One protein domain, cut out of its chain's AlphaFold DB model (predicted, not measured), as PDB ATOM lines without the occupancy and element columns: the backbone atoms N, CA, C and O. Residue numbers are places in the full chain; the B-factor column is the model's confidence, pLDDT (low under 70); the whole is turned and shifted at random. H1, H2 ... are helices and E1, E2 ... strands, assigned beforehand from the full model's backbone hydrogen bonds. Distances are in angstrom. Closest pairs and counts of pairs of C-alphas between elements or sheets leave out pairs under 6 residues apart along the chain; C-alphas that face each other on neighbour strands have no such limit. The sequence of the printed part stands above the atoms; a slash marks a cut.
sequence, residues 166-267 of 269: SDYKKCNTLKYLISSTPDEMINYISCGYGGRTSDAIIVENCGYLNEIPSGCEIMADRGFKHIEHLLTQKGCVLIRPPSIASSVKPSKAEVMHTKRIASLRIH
ATOM      1  N   SER A 166     141.527 187.955 154.519       74.88
ATOM      2  CA  SER A 166     142.874 188.494 154.348       74.88
ATOM      3  C   SER A 166     143.654 188.426 155.655       74.88
ATOM      4  O   SER A 166     143.355 189.145 156.610       74.88
ATOM      5  N   ASP A 167     144.730 187.639 155.676       71.69
ATOM      6  CA  ASP A 167     145.650 187.594 156.817       71.69
ATOM      7  C   ASP A 167     146.381 188.919 157.047       71.69
ATOM      8  O   ASP A 167     146.766 189.216 158.180       71.69
ATOM      9  N   TYR A 168     146.533 189.725 155.992       71.94
ATOM     10  CA  TYR A 168     147.116 191.061 156.055       71.94
ATOM     11  C   TYR A 168     146.164 192.071 156.714       71.94
ATOM     12  O   TYR A 168     146.592 192.855 157.556       71.94
ATOM     13  N   LYS A 169     144.865 192.037 156.376       75.75
ATOM     14  CA  LYS A 169     143.857 192.967 156.927       75.75
ATOM     15  C   LYS A 169     143.131 192.440 158.171       75.75
ATOM     16  O   LYS A 169     142.413 193.204 158.808       75.75
ATOM     17  N   LYS A 170     143.328 191.164 158.525       76.44
ATOM     18  CA  LYS A 170     142.673 190.464 159.648       76.44
ATOM     19  C   LYS A 170     141.141 190.533 159.592       76.44
ATOM     20  O   LYS A 170     140.474 190.624 160.621       76.44
ATOM     21  N   CYS A 171     140.583 190.510 158.386       71.12
ATOM     22  CA  CYS A 171     139.145 190.488 158.151       71.12
ATOM     23  C   CYS A 171     138.822 189.893 156.775       71.12
ATOM     24  O   CYS A 171     139.706 189.707 155.935       71.12
ATOM     25  N   ASN A 172     137.540 189.609 156.538       79.88
ATOM     26  CA  ASN A 172     137.058 189.289 155.201       79.88
ATOM     27  C   ASN A 172     137.133 190.538 154.321       79.88
ATOM     28  O   ASN A 172     136.597 191.588 154.671       79.88
ATOM     29  N   THR A 173     137.799 190.411 153.183       79.44
ATOM     30  CA  THR A 173     137.984 191.487 152.211       79.44
ATOM     31  C   THR A 173     137.580 191.010 150.828       79.44
ATOM     32  O   THR A 173     137.745 189.833 150.505       79.44
ATOM     33  N   LEU A 174     137.110 191.945 150.010       87.06
ATOM     34  CA  LEU A 174     137.005 191.783 148.567       87.06
ATOM     35  C   LEU A 174     138.100 192.618 147.903       87.06
ATOM     36  O   LEU A 174     138.470 193.679 148.407       87.06
ATOM     37  N   LYS A 175     138.620 192.117 146.790       88.38
ATOM     38  CA  LYS A 175     139.623 192.764 145.954       88.38
ATOM     39  C   LYS A 175     139.016 193.096 144.600       88.38
ATOM     40  O   LYS A 175     138.259 192.301 144.056       88.38
ATOM     41  N   TYR A 176     139.409 194.237 144.056       91.94
ATOM     42  CA  TYR A 176     139.099 194.659 142.696       91.94
ATOM     43  C   TYR A 176     140.401 195.148 142.067       91.94
ATOM     44  O   TYR A 176     141.197 195.798 142.747       91.94
ATOM     45  N   LEU A 177     140.623 194.826 140.796       92.25
ATOM     46  CA  LEU A 177     141.643 195.477 139.987       92.25
ATOM     47  C   LEU A 177     141.020 196.725 139.377       92.25
ATOM     48  O   LEU A 177     139.994 196.645 138.702       92.25
ATOM     49  N   ILE A 178     141.652 197.863 139.620       92.12
ATOM     50  CA  ILE A 178     141.279 199.142 139.030       92.12
ATOM     51  C   ILE A 178     142.499 199.622 138.255       92.12
ATOM     52  O   ILE A 178     143.610 199.591 138.785       92.12
ATOM     53  N   SER A 179     142.291 200.027 137.006       90.88
ATOM     54  CA  SER A 179     143.304 200.722 136.218       90.88
ATOM     55  C   SER A 179     142.873 202.169 136.027       90.88
ATOM     56  O   SER A 179     141.676 202.469 135.926       90.88
ATOM     57  N   SER A 180     143.856 203.059 136.018       89.12
ATOM     58  CA  SER A 180     143.665 204.467 135.717       89.12
ATOM     59  C   SER A 180     144.733 204.960 134.755       89.12
ATOM     60  O   SER A 180     145.872 204.483 134.734       89.12
ATOM     61  N   THR A 181     144.352 205.929 133.938       84.94
ATOM     62  CA  THR A 181     145.253 206.642 133.044       84.94
ATOM     63  C   THR A 181     146.013 207.741 133.801       84.94
ATOM     64  O   THR A 181     145.597 208.164 134.884       84.94
ATOM     65  N   PRO A 182     147.147 208.236 133.263       80.06
ATOM     66  CA  PRO A 182     147.940 209.286 133.912       80.06
ATOM     67  C   PRO A 182     147.206 210.619 134.139       80.06
ATOM     68  O   PRO A 182     147.691 211.451 134.898       80.06
ATOM     69  N   ASP A 183     146.070 210.828 133.474       82.25
ATOM     70  CA  ASP A 183     145.155 211.965 133.640       82.25
ATOM     71  C   ASP A 183     144.055 211.707 134.691       82.25
ATOM     72  O   ASP A 183     143.051 212.415 134.723       82.25
ATOM     73  N   GLU A 184     144.254 210.707 135.556       77.69
ATOM     74  CA  GLU A 184     143.391 210.355 136.692       77.69
ATOM     75  C   GLU A 184     142.008 209.794 136.309       77.69
ATOM     76  O   GLU A 184     141.134 209.651 137.167       77.69
ATOM     77  N   MET A 185     141.797 209.408 135.046       84.69
ATOM     78  CA  MET A 185     140.566 208.727 134.641       84.69
ATOM     79  C   MET A 185     140.641 207.221 134.902       84.69
ATOM     80  O   MET A 185     141.629 206.563 134.592       84.69
ATOM     81  N   ILE A 186     139.565 206.648 135.445       89.25
ATOM     82  CA  ILE A 186     139.431 205.191 135.571       89.25
ATOM     83  C   ILE A 186     139.086 204.628 134.194       89.25
ATOM     84  O   ILE A 186     138.031 204.947 133.645       89.25
ATOM     85  N   ASN A 187     139.951 203.772 133.653       87.75
ATOM     86  CA  ASN A 187     139.750 203.133 132.352       87.75
ATOM     87  C   ASN A 187     139.365 201.650 132.458       87.75
ATOM     88  O   ASN A 187     138.963 201.065 131.458       87.75
ATOM     89  N   TYR A 188     139.469 201.034 133.641       92.31
ATOM     90  CA  TYR A 188     139.081 199.638 133.838       92.31
ATOM     91  C   TYR A 188     138.750 199.319 135.304       92.31
ATOM     92  O   TYR A 188     139.447 199.768 136.215       92.31
ATOM     93  N   ILE A 189     137.723 198.490 135.523       92.56
ATOM     94  CA  ILE A 189     137.357 197.925 136.831       92.56
ATOM     95  C   ILE A 189     137.010 196.440 136.643       92.56
ATOM     96  O   ILE A 189     136.144 196.108 135.835       92.56
ATOM     97  N   SER A 190     137.653 195.545 137.396       92.00
ATOM     98  CA  SER A 190     137.359 194.106 137.351       92.00
ATOM     99  C   SER A 190     136.089 193.721 138.116       92.00
ATOM    100  O   SER A 190     135.565 194.480 138.931       92.00
ATOM    101  N   CYS A 191     135.662 192.464 137.968       87.31
ATOM    102  CA  CYS A 191     134.782 191.833 138.950       87.31
ATOM    103  C   CYS A 191     135.472 191.688 140.327       87.31
ATOM    104  O   CYS A 191     136.685 191.883 140.467       87.31
ATOM    105  N   GLY A 192     134.684 191.383 141.361       85.69
ATOM    106  CA  GLY A 192     135.175 191.239 142.732       85.69
ATOM    107  C   GLY A 192     135.792 189.867 143.004       85.69
ATOM    108  O   GLY A 192     135.192 188.837 142.715       85.69
ATOM    109  N   TYR A 193     136.961 189.858 143.638       86.50
ATOM    110  CA  TYR A 193     137.692 188.660 144.045       86.50
ATOM    111  C   TYR A 193     137.762 188.541 145.566       86.50
ATOM    112  O   TYR A 193     137.742 189.536 146.290       86.50
ATOM    113  N   GLY A 194     137.892 187.318 146.079       84.69
ATOM    114  CA  GLY A 194     138.129 187.088 147.502       84.69
ATOM    115  C   GLY A 194     139.466 187.672 147.970       84.69
ATOM    116  O   GLY A 194     140.442 187.737 147.228       84.69
ATOM    117  N   GLY A 195     139.534 188.067 149.240       83.38
ATOM    118  CA  GLY A 195     140.711 188.674 149.865       83.38
ATOM    119  C   GLY A 195     142.017 187.888 149.765       83.38
ATOM    120  O   GLY A 195     143.090 188.487 149.851       83.38
ATOM    121  N   ARG A 196     141.945 186.565 149.587       82.00
ATOM    122  CA  ARG A 196     143.125 185.697 149.427       82.00
ATOM    123  C   ARG A 196     143.543 185.484 147.988       82.00
ATOM    124  O   ARG A 196     144.627 184.948 147.775       82.00
ATOM    125  N   THR A 197     142.726 185.884 147.018       86.44
ATOM    126  CA  THR A 197     143.106 185.791 145.611       86.44
ATOM    127  C   THR A 197     144.372 186.615 145.396       86.44
ATOM    128  O   THR A 197     144.465 187.763 145.847       86.44
ATOM    129  N   SER A 198     145.384 186.008 144.775       87.19
ATOM    130  CA  SER A 198     146.641 186.692 144.492       87.19
ATOM    131  C   SER A 198     146.441 187.717 143.380       87.19
ATOM    132  O   SER A 198     145.638 187.515 142.471       87.19
ATOM    133  N   ASP A 199     147.191 188.813 143.432       90.12
ATOM    134  CA  ASP A 199     147.021 189.911 142.477       90.12
ATOM    135  C   ASP A 199     147.351 189.463 141.036       90.12
ATOM    136  O   ASP A 199     146.758 189.951 140.080       90.12
ATOM    137  N   ALA A 200     148.229 188.463 140.880       89.25
ATOM    138  CA  ALA A 200     148.536 187.853 139.587       89.25
ATOM    139  C   ALA A 200     147.347 187.080 138.990       89.25
ATOM    140  O   ALA A 200     147.034 187.279 137.821       89.25
ATOM    141  N   ILE A 201     146.647 186.276 139.804       89.38
ATOM    142  CA  ILE A 201     145.441 185.545 139.374       89.38
ATOM    143  C   ILE A 201     144.342 186.525 138.958       89.38
ATOM    144  O   ILE A 201     143.601 186.265 138.012       89.38
ATOM    145  N   ILE A 202     144.225 187.655 139.663       91.81
ATOM    146  CA  ILE A 202     143.262 188.697 139.306       91.81
ATOM    147  C   ILE A 202     143.579 189.238 137.910       91.81
ATOM    148  O   ILE A 202     142.697 189.234 137.059       91.81
ATOM    149  N   VAL A 203     144.824 189.650 137.645       92.19
ATOM    150  CA  VAL A 203     145.229 190.203 136.337       92.19
ATOM    151  C   VAL A 203     145.018 189.210 135.194       92.19
ATOM    152  O   VAL A 203     144.527 189.603 134.139       92.19
ATOM    153  N   GLU A 204     145.345 187.938 135.411       90.81
ATOM    154  CA  GLU A 204     145.188 186.875 134.413       90.81
ATOM    155  C   GLU A 204     143.715 186.636 134.044       90.81
ATOM    156  O   GLU A 204     143.385 186.507 132.867       90.81
ATOM    157  N   ASN A 205     142.818 186.645 135.038       89.06
ATOM    158  CA  ASN A 205     141.438 186.190 134.853       89.06
ATOM    159  C   ASN A 205     140.400 187.304 134.708       89.06
ATOM    160  O   ASN A 205     139.278 187.031 134.291       89.06
ATOM    161  N   CYS A 206     140.712 188.547 135.076       89.12
ATOM    162  CA  CYS A 206     139.718 189.624 135.040       89.12
ATOM    163  C   CYS A 206     139.410 190.130 133.626       89.12
ATOM    164  O   CYS A 206     138.407 190.810 133.423       89.12
ATOM    165  N   GLY A 207     140.254 189.804 132.647       92.56
ATOM    166  CA  GLY A 207     140.131 190.306 131.279       92.56
ATOM    167  C   GLY A 207     140.847 191.635 131.038       92.56
ATOM    168  O   GLY A 207     140.874 192.097 129.904       92.56
ATOM    169  N   TYR A 208     141.504 192.215 132.052       93.69
ATOM    170  CA  TYR A 208     142.278 193.456 131.911       93.69
ATOM    171  C   TYR A 208     143.276 193.409 130.747       93.69
ATOM    172  O   TYR A 208     143.367 194.354 129.975       93.69
ATOM    173  N   LEU A 209     143.970 192.282 130.553       90.50
ATOM    174  CA  LEU A 209     144.959 192.100 129.479       90.50
ATOM    175  C   LEU A 209     144.388 192.219 128.052       90.50
ATOM    176  O   LEU A 209     145.158 192.275 127.090       90.50
ATOM    177  N   ASN A 210     143.065 192.206 127.891       90.50
ATOM    178  CA  ASN A 210     142.399 192.386 126.600       90.50
ATOM    179  C   ASN A 210     142.071 193.854 126.310       90.50
ATOM    180  O   ASN A 210     141.968 194.224 125.147       90.50
ATOM    181  N   GLU A 211     141.982 194.684 127.349       88.56
ATOM    182  CA  GLU A 211     141.641 196.111 127.259       88.56
ATOM    183  C   GLU A 211     142.877 197.004 127.074       88.56
ATOM    184  O   GLU A 211     142.774 198.206 126.832       88.56
ATOM    185  N   ILE A 212     144.073 196.428 127.212       87.25
ATOM    186  CA  ILE A 212     145.337 197.158 127.187       87.25
ATOM    187  C   ILE A 212     145.831 197.339 125.739       87.25
ATOM    188  O   ILE A 212     146.046 196.341 125.042       87.25
ATOM    189  N   PRO A 213     146.112 198.578 125.295       87.00
ATOM    190  CA  PRO A 213     146.773 198.823 124.016       87.00
ATOM    191  C   PRO A 213     148.208 198.278 124.000       87.00
ATOM    192  O   PRO A 213     148.960 198.475 124.953       87.00
ATOM    193  N   SER A 214     148.623 197.650 122.897       87.75
ATOM    194  CA  SER A 214     150.013 197.197 122.720       87.75
ATOM    195  C   SER A 214     150.996 198.375 122.751       87.75
ATOM    196  O   SER A 214     150.703 199.446 122.220       87.75
ATOM    197  N   GLY A 215     152.192 198.166 123.313       88.44
ATOM    198  CA  GLY A 215     153.244 199.191 123.399       88.44
ATOM    199  C   GLY A 215     153.116 200.142 124.594       88.44
ATOM    200  O   GLY A 215     153.736 201.202 124.601       88.44
ATOM    201  N   CYS A 216     152.301 199.791 125.585       87.56
ATOM    202  CA  CYS A 216     152.025 200.621 126.749       87.56
ATOM    203  C   CYS A 216     153.007 200.411 127.913       87.56
ATOM    204  O   CYS A 216     153.570 199.330 128.093       87.56
ATOM    205  N   GLU A 217     153.148 201.424 128.769       90.25
ATOM    206  CA  GLU A 217     153.832 201.312 130.059       90.25
ATOM    207  C   GLU A 217     152.796 201.274 131.186       90.25
ATOM    208  O   GLU A 217     151.985 202.186 131.330       90.25
ATOM    209  N   ILE A 218     152.818 200.217 131.995       90.19
ATOM    210  CA  ILE A 218     151.882 200.025 133.104       90.19
ATOM    211  C   ILE A 218     152.640 200.162 134.410       90.19
ATOM    212  O   ILE A 218     153.562 199.396 134.687       90.19
ATOM    213  N   MET A 219     152.218 201.111 135.240       89.06
ATOM    214  CA  MET A 219     152.699 201.218 136.610       89.06
ATOM    215  C   MET A 219     151.848 200.340 137.528       89.06
ATOM    216  O   MET A 219     150.625 200.446 137.522       89.06
ATOM    217  N   ALA A 220     152.483 199.497 138.342       89.25
ATOM    218  CA  ALA A 220     151.781 198.690 139.340       89.25
ATOM    219  C   ALA A 220     152.495 198.715 140.694       89.25
ATOM    220  O   ALA A 220     153.713 198.912 140.780       89.25
ATOM    221  N   ASP A 221     151.736 198.477 141.765       83.88
ATOM    222  CA  ASP A 221     152.317 198.377 143.099       83.88
ATOM    223  C   ASP A 221     153.240 197.151 143.232       83.88
ATOM    224  O   ASP A 221     153.169 196.165 142.492       83.88
ATOM    225  N   ARG A 222     154.114 197.190 144.237       76.88
ATOM    226  CA  ARG A 222     155.106 196.149 144.535       76.88
ATOM    227  C   ARG A 222     154.494 194.764 144.782       76.88
ATOM    228  O   ARG A 222     155.211 193.769 144.671       76.88
ATOM    229  N   GLY A 223     153.204 194.684 145.124       80.00
ATOM    230  CA  GLY A 223     152.466 193.422 145.266       80.00
ATOM    231  C   GLY A 223     152.372 192.605 143.968       80.00
ATOM    232  O   GLY A 223     152.379 191.375 144.011       80.00
ATOM    233  N   PHE A 224     152.418 193.264 142.805       86.75
ATOM    234  CA  PHE A 224     152.258 192.647 141.486       86.75
ATOM    235  C   PHE A 224     153.554 191.999 140.969       86.75
ATOM    236  O   PHE A 224     154.122 192.394 139.949       86.75
ATOM    237  N   LYS A 225     154.066 190.991 141.681       81.94
ATOM    238  CA  LYS A 225     155.365 190.355 141.379       81.94
ATOM    239  C   LYS A 225     155.355 189.445 140.147       81.94
ATOM    240  O   LYS A 225     156.360 189.364 139.453       81.94
ATOM    241  N   HIS A 226     154.233 188.796 139.847       87.12
ATOM    242  CA  HIS A 226     154.170 187.712 138.854       87.12
ATOM    243  C   HIS A 226     153.357 188.047 137.595       87.12
ATOM    244  O   HIS A 226     152.875 187.141 136.931       87.12
ATOM    245  N   ILE A 227     153.221 189.330 137.241       92.06
ATOM    246  CA  ILE A 227     152.435 189.766 136.065       92.06
ATOM    247  C   ILE A 227     153.287 190.241 134.881       92.06
ATOM    248  O   ILE A 227     152.760 190.537 133.820       92.06
ATOM    249  N   GLU A 228     154.605 190.335 135.054       91.81
ATOM    250  CA  GLU A 228     155.507 190.922 134.054       91.81
ATOM    251  C   GLU A 228     155.476 190.159 132.729       91.81
ATOM    252  O   GLU A 228     155.279 190.757 131.681       91.81
ATOM    253  N   HIS A 229     155.550 188.828 132.787       92.00
ATOM    254  CA  HIS A 229     155.457 187.983 131.598       92.00
ATOM    255  C   HIS A 229     154.120 188.144 130.847       92.00
ATOM    256  O   HIS A 229     154.124 188.138 129.619       92.00
ATOM    257  N   LEU A 230     153.004 188.339 131.564       91.38
ATOM    258  CA  LEU A 230     151.676 188.562 130.971       91.38
ATOM    259  C   LEU A 230     151.636 189.873 130.177       91.38
ATOM    260  O   LEU A 230     151.060 189.935 129.095       91.38
ATOM    261  N   LEU A 231     152.279 190.919 130.704       92.06
ATOM    262  CA  LEU A 231     152.355 192.224 130.049       92.06
ATOM    263  C   LEU A 231     153.319 192.210 128.861       92.06
ATOM    264  O   LEU A 231     152.977 192.727 127.799       92.06
ATOM    265  N   THR A 232     154.467 191.543 128.992       91.38
ATOM    266  CA  THR A 232     155.429 191.394 127.892       91.38
ATOM    267  C   THR A 232     154.819 190.647 126.704       91.38
ATOM    268  O   THR A 232     155.049 191.036 125.562       91.38
ATOM    269  N   GLN A 233     153.983 189.626 126.942       90.06
ATOM    270  CA  GLN A 233     153.240 188.931 125.877       90.06
ATOM    271  C   GLN A 233     152.287 189.855 125.104       90.06
ATOM    272  O   GLN A 233     152.025 189.622 123.927       90.06
ATOM    273  N   LYS A 234     151.791 190.917 125.747       87.31
ATOM    274  CA  LYS A 234     150.956 191.961 125.136       87.31
ATOM    275  C   LYS A 234     151.773 193.136 124.582       87.31
ATOM    276  O   LYS A 234     151.198 194.122 124.135       87.31
ATOM    277  N   GLY A 235     153.104 193.045 124.611       90.44
ATOM    278  CA  GLY A 235     153.998 194.113 124.167       90.44
ATOM    279  C   GLY A 235     154.006 195.336 125.090       90.44
ATOM    280  O   GLY A 235     154.337 196.424 124.629       90.44
ATOM    281  N   CYS A 236     153.621 195.184 126.360       92.94
ATOM    282  CA  CYS A 236     153.656 196.253 127.356       92.94
ATOM    283  C   CYS A 236     154.793 196.065 128.366       92.94
ATOM    284  O   CYS A 236     155.263 194.954 128.618       92.94
ATOM    285  N   VAL A 237     155.212 197.173 128.977       91.75
ATOM    286  CA  VAL A 237     156.306 197.235 129.952       91.75
ATOM    287  C   VAL A 237     155.746 197.487 131.344       91.75
ATOM    288  O   VAL A 237     154.927 198.381 131.547       91.75
ATOM    289  N   LEU A 238     156.210 196.714 132.325       91.00
ATOM    290  CA  LEU A 238     155.824 196.879 133.720       91.00
ATOM    291  C   LEU A 238     156.802 197.788 134.466       91.00
ATOM    292  O   LEU A 238     157.975 197.458 134.628       91.00
ATOM    293  N   ILE A 239     156.292 198.889 135.007       87.75
ATOM    294  CA  ILE A 239     157.033 199.816 135.858       87.75
ATOM    295  C   ILE A 239     156.615 199.582 137.309       87.75
ATOM    296  O   ILE A 239     155.443 199.698 137.670       87.75
ATOM    297  N   ARG A 240     157.584 199.277 138.175       83.44
ATOM    298  CA  ARG A 240     157.357 199.167 139.623       83.44
ATOM    299  C   ARG A 240     158.125 200.259 140.363       83.44
ATOM    300  O   ARG A 240     159.261 200.559 139.989       83.44
ATOM    301  N   PRO A 241     157.570 200.808 141.457       74.69
ATOM    302  CA  PRO A 241     158.347 201.604 142.392       74.69
ATOM    303  C   PRO A 241     159.585 200.816 142.848       74.69
ATOM    304  O   PRO A 241     159.468 199.622 143.156       74.69
ATOM    305  N   PRO A 242     160.770 201.445 142.895       67.31
ATOM    306  CA  PRO A 242     162.006 200.736 143.182       67.31
ATOM    307  C   PRO A 242     161.977 200.090 144.566       67.31
ATOM    308  O   PRO A 242     161.438 200.630 145.535       67.31
ATOM    309  N   SER A 243     162.572 198.904 144.648       60.41
ATOM    310  CA  SER A 243     162.719 198.160 145.896       60.41
ATOM    311  C   SER A 243     164.009 198.571 146.607       60.41
ATOM    312  O   SER A 243     165.030 198.820 145.968       60.41
ATOM    313  N   ILE A 244     163.971 198.632 147.938       59.78
ATOM    314  CA  ILE A 244     165.124 198.968 148.785       59.78
ATOM    315  C   ILE A 244     166.057 197.746 148.814       59.78
ATOM    316  O   ILE A 244     166.021 196.964 149.757       59.78
ATOM    317  N   ALA A 245     166.807 197.501 147.741       52.84
ATOM    318  CA  ALA A 245     167.663 196.312 147.635       52.84
ATOM    319  C   ALA A 245     169.076 196.594 147.106       52.84
ATOM    320  O   ALA A 245     169.939 195.727 147.197       52.84
ATOM    321  N   SER A 246     169.353 197.793 146.588       58.81
ATOM    322  CA  SER A 246     170.691 198.123 146.093       58.81
ATOM    323  C   SER A 246     171.556 198.719 147.205       58.81
ATOM    324  O   SER A 246     171.257 199.791 147.727       58.81
ATOM    325  N   SER A 247     172.660 198.046 147.535       59.47
ATOM    326  CA  SER A 247     173.772 198.574 148.340       59.47
ATOM    327  C   SER A 247     174.646 199.581 147.570       59.47
ATOM    328  O   SER A 247     175.593 200.138 148.128       59.47
ATOM    329  N   VAL A 248     174.320 199.855 146.302       74.44
ATOM    330  CA  VAL A 248     175.005 200.824 145.440       74.44
ATOM    331  C   VAL A 248     174.252 202.152 145.466       74.44
ATOM    332  O   VAL A 248     173.036 202.194 145.265       74.44
ATOM    333  N   LYS A 249     174.979 203.254 145.703       75.56
ATOM    334  CA  LYS A 249     174.410 204.607 145.671       75.56
ATOM    335  C   LYS A 249     173.877 204.911 144.260       75.56
ATOM    336  O   LYS A 249     174.674 204.889 143.324       75.56
ATOM    337  N   PRO A 250     172.580 205.225 144.103       76.06
ATOM    338  CA  PRO A 250     172.012 205.554 142.803       76.06
ATOM    339  C   PRO A 250     172.556 206.889 142.288       76.06
ATOM    340  O   PRO A 250     172.834 207.818 143.054       76.06
ATOM    341  N   SER A 251     172.676 206.998 140.969       84.12
ATOM    342  CA  SER A 251     173.026 208.233 140.277       84.12
ATOM    343  C   SER A 251     171.938 209.301 140.440       84.12
ATOM    344  O   SER A 251     170.771 209.020 140.727       84.12
ATOM    345  N   LYS A 252     172.291 210.569 140.197       83.94
ATOM    346  CA  LYS A 252     171.334 211.689 140.272       83.94
ATOM    347  C   LYS A 252     170.135 211.500 139.327       83.94
ATOM    348  O   LYS A 252     169.021 211.891 139.679       83.94
ATOM    349  N   ALA A 253     170.356 210.899 138.156       82.88
ATOM    350  CA  ALA A 253     169.311 210.620 137.174       82.88
ATOM    351  C   ALA A 253     168.334 209.543 137.675       82.88
ATOM    352  O   ALA A 253     167.123 209.762 137.665       82.88
ATOM    353  N   GLU A 254     168.854 208.437 138.210       80.56
ATOM    354  CA  GLU A 254     168.045 207.355 138.789       80.56
ATOM    355  C   GLU A 254     167.243 207.834 140.001       80.56
ATOM    356  O   GLU A 254     166.069 207.490 140.143       80.56
ATOM    357  N   VAL A 255     167.836 208.687 140.845       79.88
ATOM    358  CA  VAL A 255     167.137 209.304 141.981       79.88
ATOM    359  C   VAL A 255     165.968 210.167 141.505       79.88
ATOM    360  O   VAL A 255     164.883 210.088 142.079       79.88
ATOM    361  N   MET A 256     166.149 210.990 140.465       82.31
ATOM    362  CA  MET A 256     165.050 211.806 139.929       82.31
ATOM    363  C   MET A 256     163.950 210.953 139.295       82.31
ATOM    364  O   MET A 256     162.773 211.220 139.533       82.31
ATOM    365  N   HIS A 257     164.312 209.922 138.533       79.75
ATOM    366  CA  HIS A 257     163.346 209.005 137.929       79.75
ATOM    367  C   HIS A 257     162.540 208.248 138.996       79.75
ATOM    368  O   HIS A 257     161.311 208.243 138.975       79.75
ATOM    369  N   THR A 258     163.224 207.731 140.018       78.44
ATOM    370  CA  THR A 258     162.613 207.089 141.188       78.44
ATOM    371  C   THR A 258     161.650 208.020 141.919       78.44
ATOM    372  O   THR A 258     160.547 207.607 142.270       78.44
ATOM    373  N   LYS A 259     162.035 209.286 142.136       80.19
ATOM    374  CA  LYS A 259     161.158 210.287 142.764       80.19
ATOM    375  C   LYS A 259     159.887 210.521 141.953       80.19
ATOM    376  O   LYS A 259     158.823 210.653 142.548       80.19
ATOM    377  N   ARG A 260     159.984 210.544 140.619       80.12
ATOM    378  CA  ARG A 260     158.814 210.670 139.734       80.12
ATOM    379  C   ARG A 260     157.884 209.466 139.872       80.12
ATOM    380  O   ARG A 260     156.706 209.663 140.140       80.12
ATOM    381  N   ILE A 261     158.414 208.243 139.795       79.06
ATOM    382  CA  ILE A 261     157.622 207.015 139.982       79.06
ATOM    383  C   ILE A 261     156.958 206.994 141.367       79.06
ATOM    384  O   ILE A 261     155.766 206.730 141.483       79.06
ATOM    385  N   ALA A 262     157.706 207.324 142.423       77.00
ATOM    386  CA  ALA A 262     157.181 207.361 143.786       77.00
ATOM    387  C   ALA A 262     156.082 208.420 143.972       77.00
ATOM    388  O   ALA A 262     155.135 208.179 144.711       77.00
ATOM    389  N   SER A 263     156.189 209.569 143.296       77.31
ATOM    390  CA  SER A 263     155.153 210.607 143.317       77.31
ATOM    391  C   SER A 263     153.883 210.167 142.593       77.31
ATOM    392  O   SER A 263     152.794 210.469 143.063       77.31
ATOM    393  N   LEU A 264     154.012 209.460 141.465       73.81
ATOM    394  CA  LEU A 264     152.868 208.976 140.686       73.81
ATOM    395  C   LEU A 264     152.117 207.841 141.389       73.81
ATOM    396  O   LEU A 264     150.900 207.753 141.263       73.81
ATOM    397  N   ARG A 265     152.820 207.030 142.189       72.69
ATOM    398  CA  ARG A 265     152.233 205.956 143.004       72.69
ATOM    399  C   ARG A 265     151.101 206.442 143.918       72.69
ATOM    400  O   ARG A 265     150.178 205.682 144.169       72.69
ATOM    401  N   ILE A 266     151.150 207.698 144.373       68.31
ATOM    402  CA  ILE A 266     150.131 208.288 145.259       68.31
ATOM    403  C   ILE A 266     148.739 208.287 144.608       68.31
ATOM    404  O   ILE A 266     147.749 208.194 145.320       68.31
ATOM    405  N   HIS A 267     148.650 208.360 143.278       67.19
ATOM    406  CA  HIS A 267     147.365 208.345 142.569       67.19
ATOM    407  C   HIS A 267     146.783 206.930 142.396       67.19
ATOM    408  O   HIS A 267     145.633 206.795 141.992       67.19
TER     409      HIS A 267
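AT A GLANCE: This is residues 166 to 267 of the 269 residues of the protein "THAP-type domain-containing protein" of Trachymyrmex zeteki (UniProt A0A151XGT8). Three short helices, H1, H2 and H3, form a small loose triangle; the hairpin E1 and E2 comes near it at H2, and the parallel pair E3 and E4 packs on H3. The link from E4 to H4, whose residues 244 to 249 stick out, leads away to the far end of the domain, where the long helix H4 begins at Lys 252, and H4 runs from there back toward E3, which it comes nearest at Arg 265. The printed part has 102 residues, with the order E1 E2 H1 H2 E3 H3 E4 H4, and under half of them are in named elements, in the mixed class. The whole is only just compact, close to loose, with a radius of gyration of the C-alphas of 15.2 A and spans of 42 by 36 by 26 A.

IN THESE COORDINATES: E1, residues 178 to 180, begins at C-alpha 178 (141.279, 199.142, 139.030), and E2 is residues 186 to 189. H1 is residues 199 to 205, 10.2 A, and H2 residues 208 to 211. E3 is residues 217 to 219, H3 residues 228 to 233, 8.7 A, and E4 residues 237 to 239. H4, residues 252 to 267, 24.3 A, ends at C-alpha 267 (147.365, 208.345, 142.569).

HOW THE PARTS SIT: E1 and E2 are an antiparallel hairpin, with N 179 and O 188 3.0 A apart. E3, H3 and E4 form a strand-helix-strand unit, two parallel neighbour strands with a helix between, and its crossover is right-handed; N 218 and O 237 are 2.8 A apart. The closest C-alphas of H3 and E4, Glu 228 and Leu 238, are 6.0 A apart. H1 and H3 are close but not clearly touching, Glu 204 and Leu 230 being their closest C-alphas at 7.5 A. Every O i to N i+4 pair is within hydrogen-bond range in H1 and H3, 10 of 12 in H4, and H2 is too short for one.

THE WHOLE: The C-alphas farthest apart, Asn 172 and Lys 252, are 43.6 A apart. The printed part has no cut, and the link E4 to H4 is long. Residues 242 to 247 and 266 to 267 have pLDDT under 70.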